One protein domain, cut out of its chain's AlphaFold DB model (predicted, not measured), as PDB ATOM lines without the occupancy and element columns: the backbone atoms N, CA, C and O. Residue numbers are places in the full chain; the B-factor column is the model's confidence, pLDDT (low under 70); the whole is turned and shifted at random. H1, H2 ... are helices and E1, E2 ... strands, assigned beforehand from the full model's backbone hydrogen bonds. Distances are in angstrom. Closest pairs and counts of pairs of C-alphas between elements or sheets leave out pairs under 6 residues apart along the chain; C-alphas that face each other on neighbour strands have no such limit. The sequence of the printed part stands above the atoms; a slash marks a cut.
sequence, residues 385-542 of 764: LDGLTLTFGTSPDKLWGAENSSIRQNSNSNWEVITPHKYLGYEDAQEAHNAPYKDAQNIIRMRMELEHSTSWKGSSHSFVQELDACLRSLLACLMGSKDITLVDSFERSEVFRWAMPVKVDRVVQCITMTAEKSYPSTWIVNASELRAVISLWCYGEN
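What this domain is: This is residues 385 to 542 of the 764 residues of an uncharacterized protein of Tuber melanosporum (strain Mel28) (UniProt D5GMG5). A long, narrow sheet, mostly the hairpin of E2 and E3 with short E4 along part of it, runs lengthwise through an elongated body, with H3 across one face and H5 over E4 on the opposite face. Towards one end H1 and H4 pack side by side, running opposite ways, with H7 crossing both and small H2 beyond H1; E1 and H6 lie at the far end. The 158 printed residues hold seven helices and four strands in the order H1 H2 H3 H4 H5 E1 H6 E2 E3 E4 H7, a mixed class; the sheet, E2 - E3 - E4, is antiparallel. By its radius of gyration of the C-alphas, 17.4 A, the whole is compact, yet its spans are 61 by 30 by 25 A.

Where its parts are: Start in the sheet at C-alpha 507, (-41.156, 21.244, -20.329): E3, residues 507 to 518, runs 35.3 A from there. E2, residues 495 to 504, covers 26.7 A and bends by 52 degrees at residue 501; E4 is residues 522 to 525. Find H5 from C-alpha 461, (-52.161, -0.663, -35.475), to residue 480, 28.4 A. H4 is residues 439 to 454, 22.2 A, and H7 residues 527 to 540, 20.1 A. The shorter ones are H1, 385 to 394; H2, 396 to 400; H3, 426 to 434; E1, 484 to 486; and H6, 488 to 491.

How they stand to each other: Look first at the meander E2 E3 E4, each strand the antiparallel neighbour of the one before: N 500 and O 511 are 2.9 A apart, N 518 and O 522 2.8 A. H3 and H5 make it three layers, helices on both faces: H3 at a height over the sheet of 6.7 A, C-alphas 429 and 499 5.2 A apart at the closest to E2; H5 at 7.8 A, C-alphas 472 and 523 5.9 A apart at the closest to E4. H4, on the same face as H3, touches H7 at Arg 447 and Ala 532, C-alphas 5.8 A apart. H1 touches H7 about perpendicular, at 82 degrees, with C-alphas 386 and 536 closest, 5.6 A apart. H2 and H1 only just touch, only at the corner, with 3 pairs of C-alphas within 8 A, the closest 392 and 399, 7.2 A. E1 pairs with no named strand and meets H6 only through their link. In H1, H3, H4, H5 and H7 every O i to N i+4 pair is within hydrogen-bond range; H2 has 0 of 1, but 2 of 2 O i to N i+3 pairs, and H6 is too short for an i+4 pair.

The domain as a whole: The C-alphas of Ala 402 and Lys 482, 62.6 A apart, are the two farthest apart; both lie in stretches that stand free, residues 400 to 406 and 480 to 485. The printed part has no cut, and its one long link is H2 to H3, 25 residues. Mean pLDDT of the printed part is 76.6; 35 residues are under 70, among them 401 to 415.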
ATOM      1  N   LEU A 385     -48.784  -1.049 -21.673       78.25
ATOM      2  CA  LEU A 385     -47.435  -0.796 -22.173       78.25
ATOM      3  C   LEU A 385     -47.113   0.707 -22.279       78.25
ATOM      4  O   LEU A 385     -45.996   1.121 -21.966       78.25
ATOM      5  N   ASP A 386     -48.087   1.530 -22.670       80.81
ATOM      6  CA  ASP A 386     -47.918   2.982 -22.791       80.81
ATOM      7  C   ASP A 386     -47.784   3.622 -21.402       80.81
ATOM      8  O   ASP A 386     -46.890   4.435 -21.167       80.81
ATOM      9  N   GLY A 387     -48.584   3.165 -20.433       75.94
ATOM     10  CA  GLY A 387     -48.460   3.580 -19.032       75.94
ATOM     11  C   GLY A 387     -47.117   3.226 -18.400       75.94
ATOM     12  O   GLY A 387     -46.537   4.036 -17.672       75.94
ATOM     13  N   LEU A 388     -46.602   2.033 -18.713       79.31
ATOM     14  CA  LEU A 388     -45.262   1.612 -18.316       79.31
ATOM     15  C   LEU A 388     -44.221   2.587 -18.887       79.31
ATOM     16  O   LEU A 388     -43.482   3.203 -18.123       79.31
ATOM     17  N   THR A 389     -44.234   2.796 -20.206       80.94
ATOM     18  CA  THR A 389     -43.285   3.667 -20.921       80.94
ATOM     19  C   THR A 389     -43.281   5.099 -20.364       80.94
ATOM     20  O   THR A 389     -42.218   5.663 -20.108       80.94
ATOM     21  N   LEU A 390     -44.455   5.682 -20.102       77.06
ATOM     22  CA  LEU A 390     -44.563   7.034 -19.538       77.06
ATOM     23  C   LEU A 390     -44.004   7.134 -18.118       77.06
ATOM     24  O   LEU A 390     -43.328   8.109 -17.782       77.06
ATOM     25  N   THR A 391     -44.268   6.129 -17.281       74.69
ATOM     26  CA  THR A 391     -43.734   6.094 -15.913       74.69
ATOM     27  C   THR A 391     -42.206   5.988 -15.939       74.69
ATOM     28  O   THR A 391     -41.528   6.664 -15.169       74.69
ATOM     29  N   PHE A 392     -41.663   5.211 -16.880       74.25
ATOM     30  CA  PHE A 392     -40.223   5.054 -17.082       74.25
ATOM     31  C   PHE A 392     -39.530   6.322 -17.567       74.25
ATOM     32  O   PHE A 392     -38.449   6.643 -17.081       74.25
ATOM     33  N   GLY A 393     -40.134   7.045 -18.510       69.62
ATOM     34  CA  GLY A 393     -39.532   8.259 -19.058       69.62
ATOM     35  C   GLY A 393     -39.560   9.463 -18.121       69.62
ATOM     36  O   GLY A 393     -38.696  10.323 -18.227       69.62
ATOM     37  N   THR A 394     -40.531   9.527 -17.205       69.25
ATOM     38  CA  THR A 394     -40.712  10.674 -16.290       69.25
ATOM     39  C   THR A 394     -40.115  10.445 -14.902       69.25
ATOM     40  O   THR A 394     -39.684  11.383 -14.236       69.25
ATOM     41  N   SER A 395     -40.126   9.212 -14.390       69.19
ATOM     42  CA  SER A 395     -39.641   8.898 -13.042       69.19
ATOM     43  C   SER A 395     -39.183   7.433 -12.948       69.19
ATOM     44  O   SER A 395     -39.866   6.629 -12.302       69.19
ATOM     45  N   PRO A 396     -38.032   7.073 -13.547       69.06
ATOM     46  CA  PRO A 396     -37.547   5.692 -13.573       69.06
ATOM     47  C   PRO A 396     -37.332   5.119 -12.163       69.06
ATOM     48  O   PRO A 396     -37.704   3.978 -11.902       69.06
ATOM     49  N   ASP A 397     -36.857   5.923 -11.209       68.12
ATOM     50  CA  ASP A 397     -36.588   5.470  -9.833       68.12
ATOM     51  C   ASP A 397     -37.829   5.006  -9.074       68.12
ATOM     52  O   ASP A 397     -37.754   4.127  -8.214       68.12
ATOM     53  N   LYS A 398     -39.004   5.547  -9.417       68.50
ATOM     54  CA  LYS A 398     -40.261   5.138  -8.777       68.50
ATOM     55  C   LYS A 398     -40.637   3.701  -9.119       68.50
ATOM     56  O   LYS A 398     -41.325   3.068  -8.327       68.50
ATOM     57  N   LEU A 399     -40.175   3.176 -10.254       70.75
ATOM     58  CA  LEU A 399     -40.506   1.823 -10.706       70.75
ATOM     59  C   LEU A 399     -39.757   0.743  -9.927       70.75
ATOM     60  O   LEU A 399     -40.310  -0.323  -9.663       70.75
ATOM     61  N   TRP A 400     -38.529   1.043  -9.501       73.50
ATOM     62  CA  TRP A 400     -37.757   0.186  -8.596       73.50
ATOM     63  C   TRP A 400     -37.987   0.519  -7.111       73.50
ATOM     64  O   TRP A 400     -37.503  -0.200  -6.233       73.50
ATOM     65  N   GLY A 401     -38.765   1.561  -6.806       62.75
ATOM     66  CA  GLY A 401     -39.210   1.912  -5.457       62.75
ATOM     67  C   GLY A 401     -40.209   0.908  -4.863       62.75
ATOM     68  O   GLY A 401     -40.827   0.110  -5.561       62.75
ATOM     69  N   ALA A 402     -40.363   0.918  -3.536       49.31
ATOM     70  CA  ALA A 402     -41.235  -0.013  -2.805       49.31
ATOM     71  C   ALA A 402     -42.739   0.340  -2.865       49.31
ATOM     72  O   ALA A 402     -43.564  -0.396  -2.319       49.31
ATOM     73  N   GLU A 403     -43.117   1.455  -3.498       44.94
ATOM     74  CA  GLU A 403     -44.493   1.952  -3.490       44.94
ATOM     75  C   GLU A 403     -45.277   1.559  -4.755       44.94
ATOM     76  O   GLU A 403     -45.138   2.157  -5.815       44.94
ATOM     77  N   ASN A 404     -46.208   0.619  -4.553       44.38
ATOM     78  CA  ASN A 404     -47.385   0.284  -5.368       44.38
ATOM     79  C   ASN A 404     -47.196  -0.667  -6.569       44.38
ATOM     80  O   ASN A 404     -46.867  -0.287  -7.684       44.38
ATOM     81  N   SER A 405     -47.627  -1.915  -6.349       44.53
ATOM     82  CA  SER A 405     -47.791  -3.039  -7.291       44.53
ATOM     83  C   SER A 405     -48.870  -2.850  -8.372       44.53
ATOM     84  O   SER A 405     -49.312  -3.803  -9.009       44.53
ATOM     85  N   SER A 406     -49.336  -1.626  -8.575       47.38
ATOM     86  CA  SER A 406     -50.268  -1.285  -9.641       47.38
ATOM     87  C   SER A 406     -49.925   0.121 -10.091       47.38
ATOM     88  O   SER A 406     -49.758   0.994  -9.236       47.38
ATOM     89  N   ILE A 407     -49.906   0.363 -11.406       47.72
ATOM     90  CA  ILE A 407     -50.196   1.699 -11.931       47.72
ATOM     91  C   ILE A 407     -51.623   2.006 -11.458       47.72
ATOM     92  O   ILE A 407     -52.607   1.799 -12.168       47.72
ATOM     93  N   ARG A 408     -51.780   2.442 -10.201       38.88
ATOM     94  CA  ARG A 408     -52.934   3.242  -9.831       38.88
ATOM     95  C   ARG A 408     -52.887   4.404 -10.802       38.88
ATOM     96  O   ARG A 408     -51.826   4.988 -11.002       38.88
ATOM     97  N   GLN A 409     -54.039   4.710 -11.381       42.72
ATOM     98  CA  GLN A 409     -54.319   5.789 -12.333       42.72
ATOM     99  C   GLN A 409     -53.971   7.210 -11.810       42.72
ATOM    100  O   GLN A 409     -54.548   8.191 -12.256       42.72
ATOM    101  N   ASN A 410     -53.069   7.316 -10.832       37.44
ATOM    102  CA  ASN A 410     -52.621   8.507 -10.134       37.44
ATOM    103  C   ASN A 410     -51.216   8.962 -10.542       37.44
ATOM    104  O   ASN A 410     -50.739   9.951  -9.984       37.44
ATOM    105  N   SER A 411     -50.553   8.325 -11.515       42.09
ATOM    106  CA  SER A 411     -49.568   9.087 -12.275       42.09
ATOM    107  C   SER A 411     -50.371  10.111 -13.072       42.09
ATOM    108  O   SER A 411     -51.010   9.796 -14.074       42.09
ATOM    109  N   ASN A 412     -50.408  11.347 -12.578       45.03
ATOM    110  CA  ASN A 412     -50.669  12.511 -13.410       45.03
ATOM    111  C   ASN A 412     -49.562  12.544 -14.469       45.03
ATOM    112  O   ASN A 412     -48.580  13.264 -14.321       45.03
ATOM    113  N   SER A 413     -49.664  11.673 -15.471       53.00
ATOM    114  CA  SER A 413     -48.731  11.612 -16.579       53.00
ATOM    115  C   SER A 413     -48.961  12.887 -17.369       53.00
ATOM    116  O   SER A 413     -49.984  13.045 -18.027       53.00
ATOM    117  N   ASN A 414     -48.034  13.824 -17.232       59.53
ATOM    118  CA  ASN A 414     -48.048  15.125 -17.888       59.53
ATOM    119  C   ASN A 414     -47.620  15.028 -19.365       59.53
ATOM    120  O   ASN A 414     -47.067  15.987 -19.897       59.53
ATOM    121  N   TRP A 415     -47.787  13.855 -19.992       67.44
ATOM    122  CA  TRP A 415     -47.620  13.707 -21.430       67.44
ATOM    123  C   TRP A 415     -48.878  14.239 -22.092       67.44
ATOM    124  O   TRP A 415     -49.936  13.614 -22.035       67.44
ATOM    125  N   GLU A 416     -48.755  15.416 -22.679       70.00
ATOM    126  CA  GLU A 416     -49.848  16.117 -23.332       70.00
ATOM    127  C   GLU A 416     -49.304  16.668 -24.639       70.00
ATOM    128  O   GLU A 416     -48.298  17.382 -24.649       70.00
ATOM    129  N   VAL A 417     -49.927  16.321 -25.761       67.50
ATOM    130  CA  VAL A 417     -49.558  16.971 -27.015       67.50
ATOM    131  C   VAL A 417     -50.124  18.380 -26.976       67.50
ATOM    132  O   VAL A 417     -51.332  18.572 -26.842       67.50
ATOM    133  N   ILE A 418     -49.234  19.373 -27.022       64.94
ATOM    134  CA  ILE A 418     -49.642  20.762 -26.845       64.94
ATOM    135  C   ILE A 418     -50.267  21.226 -28.136       64.94
ATOM    136  O   ILE A 418     -49.599  21.376 -29.159       64.94
ATOM    137  N   THR A 419     -51.549  21.515 -28.040       61.97
ATOM    138  CA  THR A 419     -52.287  22.219 -29.065       61.97
ATOM    139  C   THR A 419     -53.126  23.278 -28.349       61.97
ATOM    140  O   THR A 419     -53.719  22.982 -27.310       61.97
ATOM    141  N   PRO A 420     -53.101  24.547 -28.789       61.38
ATOM    142  CA  PRO A 420     -52.404  25.085 -29.960       61.38
ATOM    143  C   PRO A 420     -50.934  25.508 -29.690       61.38
ATOM    144  O   PRO A 420     -50.662  26.246 -28.742       61.38
ATOM    145  N   HIS A 421     -49.976  25.089 -30.534       68.12
ATOM    146  CA  HIS A 421     -48.554  25.498 -30.456       68.12
ATOM    147  C   HIS A 421     -47.937  25.748 -31.845       68.12
ATOM    148  O   HIS A 421     -48.499  25.338 -32.864       68.12
ATOM    149  N   LYS A 422     -46.800  26.457 -31.915       71.50
ATOM    150  CA  LYS A 422     -46.122  26.752 -33.185       71.50
ATOM    151  C   LYS A 422     -45.548  25.469 -33.797       71.50
ATOM    152  O   LYS A 422     -44.710  24.805 -33.192       71.50
ATOM    153  N   TYR A 423     -45.971  25.156 -35.020       76.50
ATOM    154  CA  TYR A 423     -45.396  24.070 -35.810       76.50
ATOM    155  C   TYR A 423     -44.024  24.458 -36.374       76.50
ATOM    156  O   TYR A 423     -43.792  25.615 -36.734       76.50
ATOM    157  N   LEU A 424     -43.116  23.482 -36.442       77.25
ATOM    158  CA  LEU A 424     -41.761  23.662 -36.963       77.25
ATOM    159  C   LEU A 424     -41.741  23.497 -38.488       77.25
ATOM    160  O   LEU A 424     -42.425  22.628 -39.034       77.25
ATOM    161  N   GLY A 425     -40.949  24.331 -39.168       77.44
ATOM    162  CA  GLY A 425     -40.677  24.177 -40.596       77.44
ATOM    163  C   GLY A 425     -39.700  23.030 -40.874       77.44
ATOM    164  O   GLY A 425     -39.159  22.419 -39.955       77.44
ATOM    165  N   TYR A 426     -39.448  22.753 -42.156       80.12
ATOM    166  CA  TYR A 426     -38.561  21.665 -42.593       80.12
ATOM    167  C   TYR A 426     -37.140  21.748 -42.002       80.12
ATOM    168  O   TYR A 426     -36.638  20.758 -41.471       80.12
ATOM    169  N   GLU A 427     -36.501  22.921 -42.044       79.94
ATOM    170  CA  GLU A 427     -35.131  23.098 -41.532       79.94
ATOM    171  C   GLU A 427     -35.073  22.992 -40.001       79.94
ATOM    172  O   GLU A 427     -34.257  22.240 -39.465       79.94
ATOM    173  N   ASP A 428     -36.002  23.649 -39.301       81.06
ATOM    174  CA  ASP A 428     -36.076  23.607 -37.837       81.06
ATOM    175  C   ASP A 428     -36.365  22.185 -37.317       81.06
ATOM    176  O   ASP A 428     -35.854  21.772 -36.274       81.06
ATOM    177  N   ALA A 429     -37.174  21.400 -38.042       81.31
ATOM    178  CA  ALA A 429     -37.453  20.006 -37.700       81.31
ATOM    179  C   ALA A 429     -36.209  19.113 -37.853       81.31
ATOM    180  O   ALA A 429     -35.993  18.203 -37.047       81.31
ATOM    181  N   GLN A 430     -35.374  19.385 -38.859       80.69
ATOM    182  CA  GLN A 430     -34.106  18.689 -39.061       80.69
ATOM    183  C   GLN A 430     -33.092  19.043 -37.960       80.69
ATOM    184  O   GLN A 430     -32.403  18.155 -37.456       80.69
ATOM    185  N   GLU A 431     -33.027  20.309 -37.538       82.44
ATOM    186  CA  GLU A 431     -32.204  20.734 -36.399       82.44
ATOM    187  C   GLU A 431     -32.679  20.092 -35.087       82.44
ATOM    188  O   GLU A 431     -31.871  19.546 -34.332       82.44
ATOM    189  N   ALA A 432     -33.995  20.063 -34.850       78.56
ATOM    190  CA  ALA A 432     -34.586  19.434 -33.672       78.56
ATOM    191  C   ALA A 432     -34.271  17.932 -33.573       78.56
ATOM    192  O   ALA A 432     -34.105  17.421 -32.468       78.56
ATOM    193  N   HIS A 433     -34.155  17.232 -34.706       78.62
ATOM    194  CA  HIS A 433     -33.782  15.815 -34.738       78.62
ATOM    195  C   HIS A 433     -32.309  15.573 -34.396       78.62
ATOM    196  O   HIS A 433     -31.975  14.568 -33.774       78.62
ATOM    197  N   ASN A 434     -31.428  16.485 -34.810       78.00
ATOM    198  CA  ASN A 434     -29.991  16.387 -34.554       78.00
ATOM    199  C   ASN A 434     -29.613  16.796 -33.120       78.00
ATOM    200  O   ASN A 434     -28.485  16.554 -32.686       78.00
ATOM    201  N   ALA A 435     -30.531  17.433 -32.391       75.19
ATOM    202  CA  ALA A 435     -30.327  17.785 -30.997       75.19
ATOM    203  C   ALA A 435     -30.197  16.523 -30.112       75.19
ATOM    204  O   ALA A 435     -30.791  15.486 -30.416       75.19
ATOM    205  N   PRO A 436     -29.456  16.594 -28.987       67.50
ATOM    206  CA  PRO A 436     -29.352  15.484 -28.044       67.50
ATOM    207  C   PRO A 436     -30.728  14.987 -27.599       67.50
ATOM    208  O   PRO A 436     -31.643  15.789 -27.376       67.50
ATOM    209  N   TYR A 437     -30.862  13.669 -27.437       64.75
ATOM    210  CA  TYR A 437     -32.124  13.045 -27.052       64.75
ATOM    211  C   TYR A 437     -32.653  13.620 -25.737       64.75
ATOM    212  O   TYR A 437     -32.062  13.436 -24.674       64.75
ATOM    213  N   LYS A 438     -33.805  14.290 -25.820       74.19
ATOM    214  CA  LYS A 438     -34.575  14.732 -24.655       74.19
ATOM    215  C   LYS A 438     -35.497  13.607 -24.169       74.19
ATOM    216  O   LYS A 438     -35.707  12.615 -24.876       74.19
ATOM    217  N   ASP A 439     -36.084  13.773 -22.988       76.00
ATOM    218  CA  ASP A 439     -36.963  12.773 -22.361       76.00
ATOM    219  C   ASP A 439     -38.091  12.299 -23.291       76.00
ATOM    220  O   ASP A 439     -38.391  11.107 -23.343       76.00
ATOM    221  N   ALA A 440     -38.666  13.196 -24.099       79.81
ATOM    222  CA  ALA A 440     -39.740  12.848 -25.022       79.81
ATOM    223  C   ALA A 440     -39.308  11.876 -26.130       79.81
ATOM    224  O   ALA A 440     -40.010  10.905 -26.422       79.81
ATOM    225  N   GLN A 441     -38.134  12.103 -26.724       80.56
ATOM    226  CA  GLN A 441     -37.606  11.235 -27.777       80.56
ATOM    227  C   GLN A 441     -37.158   9.883 -27.196       80.56
ATOM    228  O   GLN A 441     -37.333   8.842 -27.830       80.56
ATOM    229  N   ASN A 442     -36.662   9.887 -25.955       79.31
ATOM    230  CA  ASN A 442     -36.336   8.688 -25.185       79.31
ATOM    231  C   ASN A 442     -37.576   7.819 -24.898       79.31
ATOM    232  O   ASN A 442     -37.517   6.602 -25.072       79.31
ATOM    233  N   ILE A 443     -38.711   8.429 -24.534       82.19
ATOM    234  CA  ILE A 443     -39.997   7.736 -24.333       82.19
ATOM    235  C   ILE A 443     -40.464   7.055 -25.624       82.19
ATOM    236  O   ILE A 443     -40.822   5.876 -25.610       82.19
ATOM    237  N   ILE A 444     -40.436   7.772 -26.753       85.38
ATOM    238  CA  ILE A 444     -40.847   7.218 -28.053       85.38
ATOM    239  C   ILE A 444     -39.943   6.052 -28.441       85.38
ATOM    240  O   ILE A 444     -40.434   4.990 -28.824       85.38
ATOM    241  N   ARG A 445     -38.625   6.213 -28.289       83.25
ATOM    242  CA  ARG A 445     -37.658   5.154 -28.577       83.25
ATOM    243  C   ARG A 445     -37.891   3.915 -27.721       83.25
ATOM    244  O   ARG A 445     -37.970   2.820 -28.269       83.25
ATOM    245  N   MET A 446     -38.094   4.086 -26.417       80.25
ATOM    246  CA  MET A 446     -38.423   2.981 -25.517       80.25
ATOM    247  C   MET A 446     -39.698   2.256 -25.967       80.25
ATOM    248  O   MET A 446     -39.736   1.025 -25.999       80.25
ATOM    249  N   ARG A 447     -40.736   2.999 -26.368       85.25
ATOM    250  CA  ARG A 447     -41.989   2.411 -26.854       85.25
ATOM    251  C   ARG A 447     -41.809   1.621 -28.152       85.25
ATOM    252  O   ARG A 447     -42.457   0.581 -28.312       85.25
ATOM    253  N   MET A 448     -40.950   2.095 -29.055       84.44
ATOM    254  CA  MET A 448     -40.593   1.397 -30.295       84.44
ATOM    255  C   MET A 448     -39.795   0.120 -30.025       84.44
ATOM    256  O   MET A 448     -40.094  -0.922 -30.603       84.44
ATOM    257  N   GLU A 449     -38.811   0.174 -29.126       80.06
ATOM    258  CA  GLU A 449     -38.006  -0.991 -28.745       80.06
ATOM    259  C   GLU A 449     -38.872  -2.060 -28.065       80.06
ATOM    260  O   GLU A 449     -38.803  -3.237 -28.420       80.06
ATOM    261  N   LEU A 450     -39.774  -1.645 -27.171       81.75
ATOM    262  CA  LEU A 450     -40.772  -2.527 -26.569       81.75
ATOM    263  C   LEU A 450     -41.665  -3.186 -27.621       81.75
ATOM    264  O   LEU A 450     -41.933  -4.383 -27.526       81.75
ATOM    265  N   GLU A 451     -42.116  -2.435 -28.630       82.94
ATOM    266  CA  GLU A 451     -42.905  -2.995 -29.727       82.94
ATOM    267  C   GLU A 451     -42.116  -4.044 -30.506       82.94
ATOM    268  O   GLU A 451     -42.629  -5.137 -30.736       82.94
ATOM    269  N   HIS A 452     -40.881  -3.720 -30.891       81.50
ATOM    270  CA  HIS A 452     -40.029  -4.604 -31.675       81.50
ATOM    271  C   HIS A 452     -39.729  -5.908 -30.925       81.50
ATOM    272  O   HIS A 452     -39.766  -6.984 -31.513       81.50
ATOM    273  N   SER A 453     -39.479  -5.832 -29.615       73.81
ATOM    274  CA  SER A 453     -39.142  -7.001 -28.797       73.81
ATOM    275  C   SER A 453     -40.348  -7.834 -28.346       73.81
ATOM    276  O   SER A 453     -40.176  -9.010 -28.037       73.81
ATOM    277  N   THR A 454     -41.558  -7.265 -28.287       77.06
ATOM    278  CA  THR A 454     -42.770  -7.981 -27.819       77.06
ATOM    279  C   THR A 454     -43.836  -8.199 -28.899       77.06
ATOM    280  O   THR A 454     -44.936  -8.669 -28.594       77.06
ATOM    281  N   SER A 455     -43.590  -7.746 -30.134       77.31
ATOM    282  CA  SER A 455     -44.592  -7.577 -31.202       77.31
ATOM    283  C   SER A 455     -45.913  -6.965 -30.704       77.31
ATOM    284  O   SER A 455     -47.003  -7.284 -31.200       77.31
ATOM    285  N   TRP A 456     -45.871  -6.134 -29.658       77.62
ATOM    286  CA  TRP A 456     -47.056  -5.567 -29.018       77.62
ATOM    287  C   TRP A 456     -47.432  -4.254 -29.707       77.62
ATOM    288  O   TRP A 456     -47.175  -3.148 -29.236       77.62
ATOM    289  N   LYS A 457     -48.091  -4.403 -30.857       72.69
ATOM    290  CA  LYS A 457     -48.500  -3.290 -31.728       72.69
ATOM    291  C   LYS A 457     -49.613  -2.414 -31.119       72.69
ATOM    292  O   LYS A 457     -49.773  -1.264 -31.501       72.69
ATOM    293  N   GLY A 458     -50.355  -2.913 -30.131       71.44
ATOM    294  CA  GLY A 458     -51.412  -2.153 -29.451       71.44
ATOM    295  C   GLY A 458     -52.660  -1.942 -30.317       71.44
ATOM    296  O   GLY A 458     -52.742  -2.413 -31.454       71.44
ATOM    297  N   SER A 459     -53.655  -1.241 -29.769       68.00
ATOM    298  CA  SER A 459     -54.978  -1.077 -30.395       68.00
ATOM    299  C   SER A 459     -55.000  -0.116 -31.600       68.00
ATOM    300  O   SER A 459     -55.994  -0.057 -32.330       68.00
ATOM    301  N   SER A 460     -53.916   0.631 -31.828       71.94
ATOM    302  CA  SER A 460     -53.799   1.668 -32.869       71.94
ATOM    303  C   SER A 460     -53.210   1.160 -34.193       71.94
ATOM    304  O   SER A 460     -53.031   1.947 -35.117       71.94
ATOM    305  N   HIS A 461     -52.899  -0.137 -34.320       78.19
ATOM    306  CA  HIS A 461     -52.161  -0.663 -35.475       78.19
ATOM    307  C   HIS A 461     -52.858  -0.449 -36.828       78.19
ATOM    308  O   HIS A 461     -52.208   0.038 -37.749       78.19
ATOM    309  N   SER A 462     -54.149  -0.786 -36.944       79.44
ATOM    310  CA  SER A 462     -54.909  -0.640 -38.198       79.44
ATOM    311  C   SER A 462     -55.013   0.823 -38.630       79.44
ATOM    312  O   SER A 462     -54.727   1.159 -39.770       79.44
ATOM    313  N   PHE A 463     -55.308   1.706 -37.680       80.88
ATOM    314  CA  PHE A 463     -55.414   3.142 -37.922       80.88
ATOM    315  C   PHE A 463     -54.084   3.774 -38.366       80.88
ATOM    316  O   PHE A 463     -54.046   4.619 -39.255       80.88
ATOM    317  N   VAL A 464     -52.959   3.333 -37.791       85.50
ATOM    318  CA  VAL A 464     -51.628   3.800 -38.214       85.50
ATOM    319  C   VAL A 464     -51.323   3.392 -39.656       85.50
ATOM    320  O   VAL A 464     -50.637   4.139 -40.343       85.50
ATOM    321  N   GLN A 465     -51.819   2.244 -40.133       85.38
ATOM    322  CA  GLN A 465     -51.638   1.837 -41.535       85.38
ATOM    323  C   GLN A 465     -52.392   2.760 -42.502       85.38
ATOM    324  O   GLN A 465     -51.861   3.086 -43.560       85.38
ATOM    325  N   GLU A 466     -53.591   3.212 -42.129       85.44
ATOM    326  CA  GLU A 466     -54.370   4.184 -42.912       85.44
ATOM    327  C   GLU A 466     -53.643   5.535 -42.996       85.44
ATOM    328  O   GLU A 466     -53.480   6.096 -44.084       85.44
ATOM    329  N   LEU A 467     -53.123   6.023 -41.864       88.38
ATOM    330  CA  LEU A 467     -52.355   7.269 -41.820       88.38
ATOM    331  C   LEU A 467     -51.022   7.164 -42.578       88.38
ATOM    332  O   LEU A 467     -50.667   8.074 -43.320       88.38
ATOM    333  N   ASP A 468     -50.294   6.058 -42.423       89.56
ATOM    334  CA  ASP A 468     -49.056   5.781 -43.159       89.56
ATOM    335  C   ASP A 468     -49.303   5.778 -44.676       89.56
ATOM    336  O   ASP A 468     -48.583   6.449 -45.416       89.56
ATOM    337  N   ALA A 469     -50.369   5.117 -45.142       89.38
ATOM    338  CA  ALA A 469     -50.766   5.156 -46.547       89.38
ATOM    339  C   ALA A 469     -51.079   6.589 -47.014       89.38
ATOM    340  O   ALA A 469     -50.587   7.007 -48.063       89.38
ATOM    341  N   CYS A 470     -51.817   7.366 -46.210       90.38
ATOM    342  CA  CYS A 470     -52.115   8.770 -46.502       90.38
ATOM    343  C   CYS A 470     -50.838   9.606 -46.667       90.38
ATOM    344  O   CYS A 470     -50.684  10.309 -47.664       90.38
ATOM    345  N   LEU A 471     -49.906   9.525 -45.712       91.25
ATOM    346  CA  LEU A 471     -48.662  10.300 -45.733       91.25
ATOM    347  C   LEU A 471     -47.781   9.927 -46.932       91.25
ATOM    348  O   LEU A 471     -47.233  10.810 -47.592       91.25
ATOM    349  N   ARG A 472     -47.696   8.636 -47.275       90.62
ATOM    350  CA  ARG A 472     -46.971   8.178 -48.472       90.62
ATOM    351  C   ARG A 472     -47.601   8.695 -49.758       90.62
ATOM    352  O   ARG A 472     -46.875   9.143 -50.641       90.62
ATOM    353  N   SER A 473     -48.930   8.665 -49.865       89.56
ATOM    354  CA  SER A 473     -49.649   9.217 -51.016       89.56
ATOM    355  C   SER A 473     -49.440  10.725 -51.153       89.56
ATOM    356  O   SER A 473     -49.246  11.201 -52.268       89.56
ATOM    357  N   LEU A 474     -49.399  11.470 -50.043       89.75
ATOM    358  CA  LEU A 474     -49.098  12.905 -50.058       89.75
ATOM    359  C   LEU A 474     -47.662  13.184 -50.523       89.75
ATOM    360  O   LEU A 474     -47.462  14.039 -51.381       89.75
ATOM    361  N   LEU A 475     -46.668  12.433 -50.033       88.50
ATOM    362  CA  LEU A 475     -45.280  12.556 -50.503       88.50
ATOM    363  C   LEU A 475     -45.134  12.180 -51.983       88.50
ATOM    364  O   LEU A 475     -44.399  12.837 -52.717       88.50
ATOM    365  N   ALA A 476     -45.847  11.149 -52.444       87.19
ATOM    366  CA  ALA A 476     -45.860  10.761 -53.852       87.19
ATOM    367  C   ALA A 476     -46.499  11.841 -54.740       87.19
ATOM    368  O   ALA A 476     -45.960  12.143 -55.803       87.19
ATOM    369  N   CYS A 477     -47.597  12.455 -54.286       86.44
ATOM    370  CA  CYS A 477     -48.242  13.579 -54.962       86.44
ATOM    371  C   CYS A 477     -47.289  14.780 -55.068       86.44
ATOM    372  O   CYS A 477     -47.105  15.318 -56.155       86.44
ATOM    373  N   LEU A 478     -46.591  15.135 -53.985       84.19
ATOM    374  CA  LEU A 478     -45.603  16.221 -53.987       84.19
ATOM    375  C   LEU A 478     -44.456  15.977 -54.978       84.19
ATOM    376  O   LEU A 478     -44.104  16.871 -55.735       84.19
ATOM    377  N   MET A 479     -43.891  14.769 -55.014       81.88
ATOM    378  CA  MET A 479     -42.778  14.454 -55.924       81.88
ATOM    379  C   MET A 479     -43.211  14.275 -57.386       81.88
ATOM    380  O   MET A 479     -42.393  14.427 -58.291       81.88
ATOM    381  N   GLY A 480     -44.462  13.870 -57.620       79.69
ATOM    382  CA  GLY A 480     -45.005  13.596 -58.951       79.69
ATOM    383  C   GLY A 480     -45.721  14.783 -59.597       79.69
ATOM    384  O   GLY A 480     -45.964  14.758 -60.807       79.69
ATOM    385  N   SER A 481     -46.071  15.807 -58.815       80.88
ATOM    386  CA  SER A 481     -46.820  16.959 -59.303       80.88
ATOM    387  C   SER A 481     -45.942  17.878 -60.150       80.88
ATOM    388  O   SER A 481     -44.843  18.261 -59.761       80.88
ATOM    389  N   LYS A 482     -46.460  18.270 -61.318       78.00
ATOM    390  CA  LYS A 482     -45.859  19.307 -62.178       78.00
ATOM    391  C   LYS A 482     -46.289  20.720 -61.775       78.00
ATOM    392  O   LYS A 482     -45.788  21.693 -62.333       78.00
ATOM    393  N   ASP A 483     -47.206  20.815 -60.816       78.81
ATOM    394  CA  ASP A 483     -47.888  22.048 -60.432       78.81
ATOM    395  C   ASP A 483     -47.160  22.789 -59.302       78.81
ATOM    396  O   ASP A 483     -47.622  23.844 -58.874       78.81
ATOM    397  N   ILE A 484     -46.036  22.270 -58.798       82.44
ATOM    398  CA  ILE A 484     -45.266  22.879 -57.707       82.44
ATOM    399  C   ILE A 484     -43.776  22.945 -58.038       82.44
ATOM    400  O   ILE A 484     -43.245  22.104 -58.759       82.44
ATOM    401  N   THR A 485     -43.094  23.942 -57.477       81.38
ATOM    402  CA  THR A 485     -41.628  24.002 -57.448       81.38
ATOM    403  C   THR A 485     -41.149  23.717 -56.028       81.38
ATOM    404  O   THR A 485     -41.622  24.337 -55.072       81.38
ATOM    405  N   LEU A 486     -40.249  22.746 -55.868       83.12
ATOM    406  CA  LEU A 486     -39.692  22.360 -54.571       83.12
ATOM    407  C   LEU A 486     -38.328  23.023 -54.357       83.12
ATOM    408  O   LEU A 486     -37.650  23.415 -55.301       83.12
ATOM    409  N   VAL A 487     -37.924  23.170 -53.097       82.44
ATOM    410  CA  VAL A 487     -36.575  23.624 -52.746       82.44
ATOM    411  C   VAL A 487     -35.554  22.542 -53.137       82.44
ATOM    412  O   VAL A 487     -35.703  21.385 -52.742       82.44
ATOM    413  N   ASP A 488     -34.476  22.925 -53.830       77.19
ATOM    414  CA  ASP A 488     -33.400  22.022 -54.296       77.19
ATOM    415  C   ASP A 488     -32.824  21.108 -53.195       77.19
ATOM    416  O   ASP A 488     -32.402  19.977 -53.458       77.19
ATOM    417  N   SER A 489     -32.780  21.596 -51.949       77.75
ATOM    418  CA  SER A 489     -32.298  20.838 -50.787       77.75
ATOM    419  C   SER A 489     -33.207  19.659 -50.435       77.75
ATOM    420  O   SER A 489     -32.715  18.629 -49.979       77.75
ATOM    421  N   PHE A 490     -34.516  19.783 -50.672       79.81
ATOM    422  CA  PHE A 490     -35.493  18.726 -50.437       79.81
ATOM    423  C   PHE A 490     -35.527  17.717 -51.590       79.81
ATOM    424  O   PHE A 490     -35.545  16.517 -51.335       79.81
ATOM    425  N   GLU A 491     -35.438  18.167 -52.848       77.44
ATOM    426  CA  GLU A 491     -35.425  17.265 -54.016       77.44
ATOM    427  C   GLU A 491     -34.270  16.252 -53.982       77.44
ATOM    428  O   GLU A 491     -34.417  15.102 -54.411       77.44
ATOM    429  N   ARG A 492     -33.117  16.681 -53.452       79.75
ATOM    430  CA  ARG A 492     -31.920  15.845 -53.281       79.75
ATOM    431  C   ARG A 492     -31.910  15.049 -51.979       79.75
ATOM    432  O   ARG A 492     -31.034  14.206 -51.814       79.75
ATOM    433  N   SER A 493     -32.828  15.323 -51.054       81.25
ATOM    434  CA  SER A 493     -32.850  14.647 -49.761       81.25
ATOM    435  C   SER A 493     -33.418  13.236 -49.886       81.25
ATOM    436  O   SER A 493     -34.449  13.004 -50.518       81.25
ATOM    437  N   GLU A 494     -32.760  12.285 -49.230       85.19
ATOM    438  CA  GLU A 494     -33.263  10.917 -49.068       85.19
ATOM    439  C   GLU A 494     -34.128  10.769 -47.810       85.19
ATOM    440  O   GLU A 494     -34.783   9.745 -47.631       85.19
ATOM    441  N   VAL A 495     -34.156  11.788 -46.942       86.44
ATOM    442  CA  VAL A 495     -34.879  11.756 -45.668       86.44
ATOM    443  C   VAL A 495     -35.706  13.025 -45.489       86.44
ATOM    444  O   VAL A 495     -35.213  14.141 -45.651       86.44
ATOM    445  N   PHE A 496     -36.963  12.850 -45.108       88.19
ATOM    446  CA  PHE A 496     -37.876  13.909 -44.717       88.19
ATOM    447  C   PHE A 496     -38.211  13.752 -43.237       88.19
ATOM    448  O   PHE A 496     -38.622  12.678 -42.794       88.19
ATOM    449  N   ARG A 497     -38.031  14.824 -42.465       89.12
ATOM    450  CA  ARG A 497     -38.339  14.849 -41.036       89.12
ATOM    451  C   ARG A 497     -39.318  15.967 -40.740       89.12
ATOM    452  O   ARG A 497     -39.180  17.070 -41.263       89.12
ATOM    453  N   TRP A 498     -40.278  15.684 -39.873       90.38
ATOM    454  CA  TRP A 498     -41.163  16.696 -39.313       90.38
ATOM    455  C   TRP A 498     -41.241  16.523 -37.803       90.38
ATOM    456  O   TRP A 498     -40.934  15.456 -37.265       90.38
ATOM    457  N   ALA A 499     -41.607  17.599 -37.117       86.94
ATOM    458  CA  ALA A 499     -41.584  17.651 -35.670       86.94
ATOM    459  C   ALA A 499     -42.925  18.118 -35.106       86.94
ATOM    460  O   ALA A 499     -43.581  18.999 -35.665       86.94
ATOM    461  N   MET A 500     -43.307  17.534 -33.973       85.25
ATOM    462  CA  MET A 500     -44.520  17.881 -33.243       85.25
ATOM    463  C   MET A 500     -44.166  18.259 -31.798       85.25
ATOM    464  O   MET A 500     -43.383  17.553 -31.158       85.25
ATOM    465  N   PRO A 501     -44.707  19.360 -31.259       80.88
ATOM    466  CA  PRO A 501     -44.449  19.749 -29.882       80.88
ATOM    467  C   PRO A 501     -45.270  18.916 -28.899       80.88
ATOM    468  O   PRO A 501     -46.470  18.707 -29.063       80.88
ATOM    469  N   VAL A 502     -44.622  18.473 -27.831       80.38
ATOM    470  CA  VAL A 502     -45.224  17.718 -26.735       80.38
ATOM    471  C   VAL A 502     -44.794  18.308 -25.404       80.38
ATOM    472  O   VAL A 502     -43.665  18.768 -25.226       80.38
ATOM    473  N   LYS A 503     -45.696  18.284 -24.437       77.12
ATOM    474  CA  LYS A 503     -45.397  18.580 -23.045       77.12
ATOM    475  C   LYS A 503     -44.999  17.284 -22.373       77.12
ATOM    476  O   LYS A 503     -45.746  16.310 -22.433       77.12
ATOM    477  N   VAL A 504     -43.850  17.290 -21.717       74.12
ATOM    478  CA  VAL A 504     -43.470  16.249 -20.764       74.12
ATOM    479  C   VAL A 504     -43.228  16.948 -19.438       74.12
ATOM    480  O   VAL A 504     -42.383  17.838 -19.331       74.12
ATOM    481  N   ASP A 505     -44.039  16.612 -18.439       71.50
ATOM    482  CA  ASP A 505     -44.065  17.297 -17.145       71.50
ATOM    483  C   ASP A 505     -44.426  18.777 -17.236       71.50
ATOM    484  O   ASP A 505     -45.601  19.153 -17.249       71.50
ATOM    485  N   ARG A 506     -43.416  19.637 -17.266       70.44
ATOM    486  CA  ARG A 506     -43.579  21.092 -17.377       70.44
ATOM    487  C   ARG A 506     -42.769  21.678 -18.524       70.44
ATOM    488  O   ARG A 506     -42.774  22.892 -18.701       70.44
ATOM    489  N   VAL A 507     -42.076  20.831 -19.277       75.44
ATOM    490  CA  VAL A 507     -41.156  21.244 -20.329       75.44
ATOM    491  C   VAL A 507     -41.781  20.916 -21.673       75.44
ATOM    492  O   VAL A 507     -42.204  19.787 -21.919       75.44
ATOM    493  N   VAL A 508     -41.832  21.920 -22.544       78.06
ATOM    494  CA  VAL A 508     -42.200  21.723 -23.944       78.06
ATOM    495  C   VAL A 508     -40.983  21.174 -24.677       78.06
ATOM    496  O   VAL A 508     -39.906  21.774 -24.672       78.06
ATOM    497  N   GLN A 509     -41.145  20.004 -25.273       81.62
ATOM    498  CA  GLN A 509     -40.145  19.324 -26.081       81.62
ATOM    499  C   GLN A 509     -40.735  19.065 -27.469       81.62
ATOM    500  O   GLN A 509     -41.941  19.147 -27.656       81.62
ATOM    501  N   CYS A 510     -39.896  18.777 -28.457       81.94
ATOM    502  CA  CYS A 510     -40.360  18.386 -29.785       81.94
ATOM    503  C   CYS A 510     -40.000  16.929 -30.012       81.94
ATOM    504  O   CYS A 510     -38.885  16.511 -29.700       81.94
ATOM    505  N   ILE A 511     -40.952  16.177 -30.541       86.38
ATOM    506  CA  ILE A 511     -40.735  14.823 -31.026       86.38
ATOM    507  C   ILE A 511     -40.585  14.881 -32.534       86.38
ATOM    508  O   ILE A 511     -41.236  15.697 -33.185       86.38
ATOM    509  N   THR A 512     -39.734  14.031 -33.088       87.81
ATOM    510  CA  THR A 512     -39.479  14.009 -34.531       87.81
ATOM    511  C   THR A 512     -39.924  12.692 -35.130       87.81
ATOM    512  O   THR A 512     -39.645  11.640 -34.550       87.81
ATOM    513  N   MET A 513     -40.558  12.762 -36.295       90.25
ATOM    514  CA  MET A 513     -40.967  11.616 -37.100       90.25
ATOM    515  C   MET A 513     -40.245  11.643 -38.443       90.25
ATOM    516  O   MET A 513     -39.890  12.713 -38.953       90.25
ATOM    517  N   THR A 514     -40.010  10.458 -38.997       90.50
ATOM    518  CA  THR A 514     -39.133  10.268 -40.152       90.50
ATOM    519  C   THR A 514     -39.824   9.543 -41.307       90.50
ATOM    520  O   THR A 514     -40.601   8.597 -41.132       90.50
ATOM    521  N   ALA A 515     -39.528  10.003 -42.520       90.00
ATOM    522  CA  ALA A 515     -39.827   9.321 -43.767       90.00
ATOM    523  C   ALA A 515     -38.544   9.224 -44.595       90.00
ATOM    524  O   ALA A 515     -37.814  10.203 -44.735       90.00
ATOM    525  N   GLU A 516     -38.275   8.049 -45.144       89.81
ATOM    526  CA  GLU A 516     -37.061   7.751 -45.901       89.81
ATOM    527  C   GLU A 516     -37.420   7.329 -47.324       89.81
ATOM    528  O   GLU A 516     -38.443   6.683 -47.569       89.81
ATOM    529  N   LYS A 517     -36.581   7.698 -48.287       85.50
ATOM    530  CA  LYS A 517     -36.757   7.345 -49.691       85.50
ATOM    531  C   LYS A 517     -36.133   5.976 -49.946       85.50
ATOM    532  O   LYS A 517     -34.917   5.830 -49.988       85.50
ATOM    533  N   SER A 518     -36.969   4.966 -50.154       80.62
ATOM    534  CA  SER A 518     -36.529   3.628 -50.543       80.62
ATOM    535  C   SER A 518     -36.399   3.513 -52.058       80.62
ATOM    536  O   SER A 518     -37.137   4.131 -52.828       80.62
ATOM    537  N   TYR A 519     -35.479   2.665 -52.510       66.56
ATOM    538  CA  TYR A 519     -35.382   2.295 -53.918       66.56
ATOM    539  C   TYR A 519     -36.619   1.465 -54.331       66.56
ATOM    540  O   TYR A 519     -36.927   0.500 -53.624       66.56
ATOM    541  N   PRO A 520     -37.334   1.777 -55.437       67.00
ATOM    542  CA  PRO A 520     -37.103   2.832 -56.430       67.00
ATOM    543  C   PRO A 520     -37.943   4.107 -56.165       67.00
ATOM    544  O   PRO A 520     -39.094   4.202 -56.582       67.00
ATOM    545  N   SER A 521     -37.347   5.120 -55.525       69.81
ATOM    546  CA  SER A 521     -37.921   6.462 -55.282       69.81
ATOM    547  C   SER A 521     -39.294   6.517 -54.594       69.81
ATOM    548  O   SER A 521     -40.027   7.491 -54.769       69.81
ATOM    549  N   THR A 522     -39.645   5.513 -53.793       81.31
ATOM    550  CA  THR A 522     -40.872   5.517 -52.991       81.31
ATOM    551  C   THR A 522     -40.564   5.942 -51.563       81.31
ATOM    552  O   THR A 522     -39.623   5.454 -50.940       81.31
ATOM    553  N   TRP A 523     -41.360   6.859 -51.024       84.81
ATOM    554  CA  TRP A 523     -41.234   7.264 -49.629       84.81
ATOM    555  C   TRP A 523     -41.840   6.202 -48.707       84.81
ATOM    556  O   TRP A 523     -42.967   5.748 -48.920       84.81
ATOM    557  N   ILE A 524     -41.094   5.821 -47.676       87.75
ATOM    558  CA  ILE A 524     -41.517   4.925 -46.602       87.75
ATOM    559  C   ILE A 524     -41.507   5.733 -45.311       87.75
ATOM    560  O   ILE A 524     -40.474   6.249 -44.897       87.75
ATOM    561  N   VAL A 525     -42.666   5.842 -44.669       89.69
ATOM    562  CA  VAL A 525     -42.781   6.478 -43.355       89.69
ATOM    563  C   VAL A 525     -42.508   5.442 -42.268       89.69
ATOM    564  O   VAL A 525     -42.955   4.293 -42.365       89.69
ATOM    565  N   ASN A 526     -41.789   5.834 -41.215       89.12
ATOM    566  CA  ASN A 526     -41.524   4.956 -40.084       89.12
ATOM    567  C   ASN A 526     -42.809   4.710 -39.271       89.12
ATOM    568  O   ASN A 526     -43.197   5.473 -38.384       89.12
ATOM    569  N   ALA A 527     -43.485   3.601 -39.573       87.25
ATOM    570  CA  ALA A 527     -44.753   3.250 -38.943       87.25
ATOM    571  C   ALA A 527     -44.631   2.948 -37.437       87.25
ATOM    572  O   ALA A 527     -45.643   2.993 -36.736       87.25
ATOM    573  N   SER A 528     -43.438   2.611 -36.934       87.06
ATOM    574  CA  SER A 528     -43.200   2.363 -35.504       87.06
ATOM    575  C   SER A 528     -43.178   3.669 -34.709       87.06
ATOM    576  O   SER A 528     -43.778   3.736 -33.637       87.06
ATOM    577  N   GLU A 529     -42.587   4.729 -35.268       88.69
ATOM    578  CA  GLU A 529     -42.619   6.076 -34.679       88.69
ATOM    579  C   GLU A 529     -44.057   6.594 -34.591       88.69
ATOM    580  O   GLU A 529     -44.520   6.958 -33.510       88.69
ATOM    581  N   LEU A 530     -44.806   6.539 -35.701       88.50
ATOM    582  CA  LEU A 530     -46.214   6.954 -35.732       88.50
ATOM    583  C   LEU A 530     -47.061   6.217 -34.691       88.50
ATOM    584  O   LEU A 530     -47.902   6.815 -34.018       88.50
ATOM    585  N   ARG A 531     -46.835   4.908 -34.549       87.69
ATOM    586  CA  ARG A 531     -47.586   4.069 -33.617       87.69
ATOM    587  C   ARG A 531     -47.280   4.403 -32.171       87.69
ATOM    588  O   ARG A 531     -48.227   4.509 -31.398       87.69
ATOM    589  N   ALA A 532     -46.008   4.611 -31.835       87.06
ATOM    590  CA  ALA A 532     -45.602   5.045 -30.506       87.06
ATOM    591  C   ALA A 532     -46.236   6.396 -30.143       87.06
ATOM    592  O   ALA A 532     -46.784   6.542 -29.056       87.06
ATOM    593  N   VAL A 533     -46.238   7.365 -31.064       86.94
ATOM    594  CA  VAL A 533     -46.841   8.688 -30.823       86.94
ATOM    595  C   VAL A 533     -48.350   8.591 -30.605       86.94
ATOM    596  O   VAL A 533     -48.866   9.118 -29.620       86.94
ATOM    597  N   ILE A 534     -49.064   7.893 -31.493       84.62
ATOM    598  CA  ILE A 534     -50.524   7.762 -31.404       84.62
ATOM    599  C   ILE A 534     -50.931   6.955 -30.166       84.62
ATOM    600  O   ILE A 534     -51.912   7.308 -29.515       84.62
ATOM    601  N   SER A 535     -50.203   5.888 -29.818       82.75
ATOM    602  CA  SER A 535     -50.518   5.077 -28.635       82.75
ATOM    603  C   SER A 535     -50.324   5.872 -27.340       82.75
ATOM    604  O   SER A 535     -51.238   5.938 -26.519       82.75
ATOM    605  N   LEU A 536     -49.202   6.590 -27.211       81.38
ATOM    606  CA  LEU A 536     -48.921   7.450 -26.057       81.38
ATOM    607  C   LEU A 536     -49.935   8.593 -25.913       81.38
ATOM    608  O   LEU A 536     -50.364   8.883 -24.795       81.38
ATOM    609  N   TRP A 537     -50.358   9.215 -27.022       80.19
ATOM    610  CA  TRP A 537     -51.410  10.237 -26.995       80.19
ATOM    611  C   TRP A 537     -52.730   9.645 -26.493       80.19
ATOM    612  O   TRP A 537     -53.283  10.121 -25.500       80.19
ATOM    613  N   CYS A 538     -53.214   8.573 -27.126       76.31
ATOM    614  CA  CYS A 538     -54.464   7.917 -26.740       76.31
ATOM    615  C   CYS A 538     -54.469   7.490 -25.262       76.31
ATOM    616  O   CYS A 538     -55.506   7.579 -24.603       76.31
ATOM    617  N   TYR A 539     -53.318   7.069 -24.730       75.38
ATOM    618  CA  TYR A 539     -53.170   6.713 -23.322       75.38
ATOM    619  C   TYR A 539     -53.289   7.924 -22.376       75.38
ATOM    620  O   TYR A 539     -53.952   7.833 -21.335       75.38
ATOM    621  N   GLY A 540     -52.669   9.058 -22.723       69.19
ATOM    622  CA  GLY A 540     -52.727  10.295 -21.932       69.19
ATOM    623  C   GLY A 540     -54.144  10.876 -21.805       69.19
ATOM    624  O   GLY A 540     -54.520  11.389 -20.750       69.19
ATOM    625  N   GLU A 541     -54.969  10.694 -22.837       65.38
ATOM    626  CA  GLU A 541     -56.323  11.261 -23.000       65.38
ATOM    627  C   GLU A 541     -57.455  10.500 -22.271       65.38
ATOM    628  O   GLU A 541     -58.628  10.520 -22.666       65.38
ATOM    629  N   ASN A 542     -57.113   9.802 -21.183       54.31
ATOM    630  CA  ASN A 542     -57.967   8.833 -20.492       54.31
ATOM    631  C   ASN A 542     -59.416   9.351 -20.250       54.31
ATOM    632  O   ASN A 542     -59.611  10.323 -19.509       54.31
TER     633      ASN A 542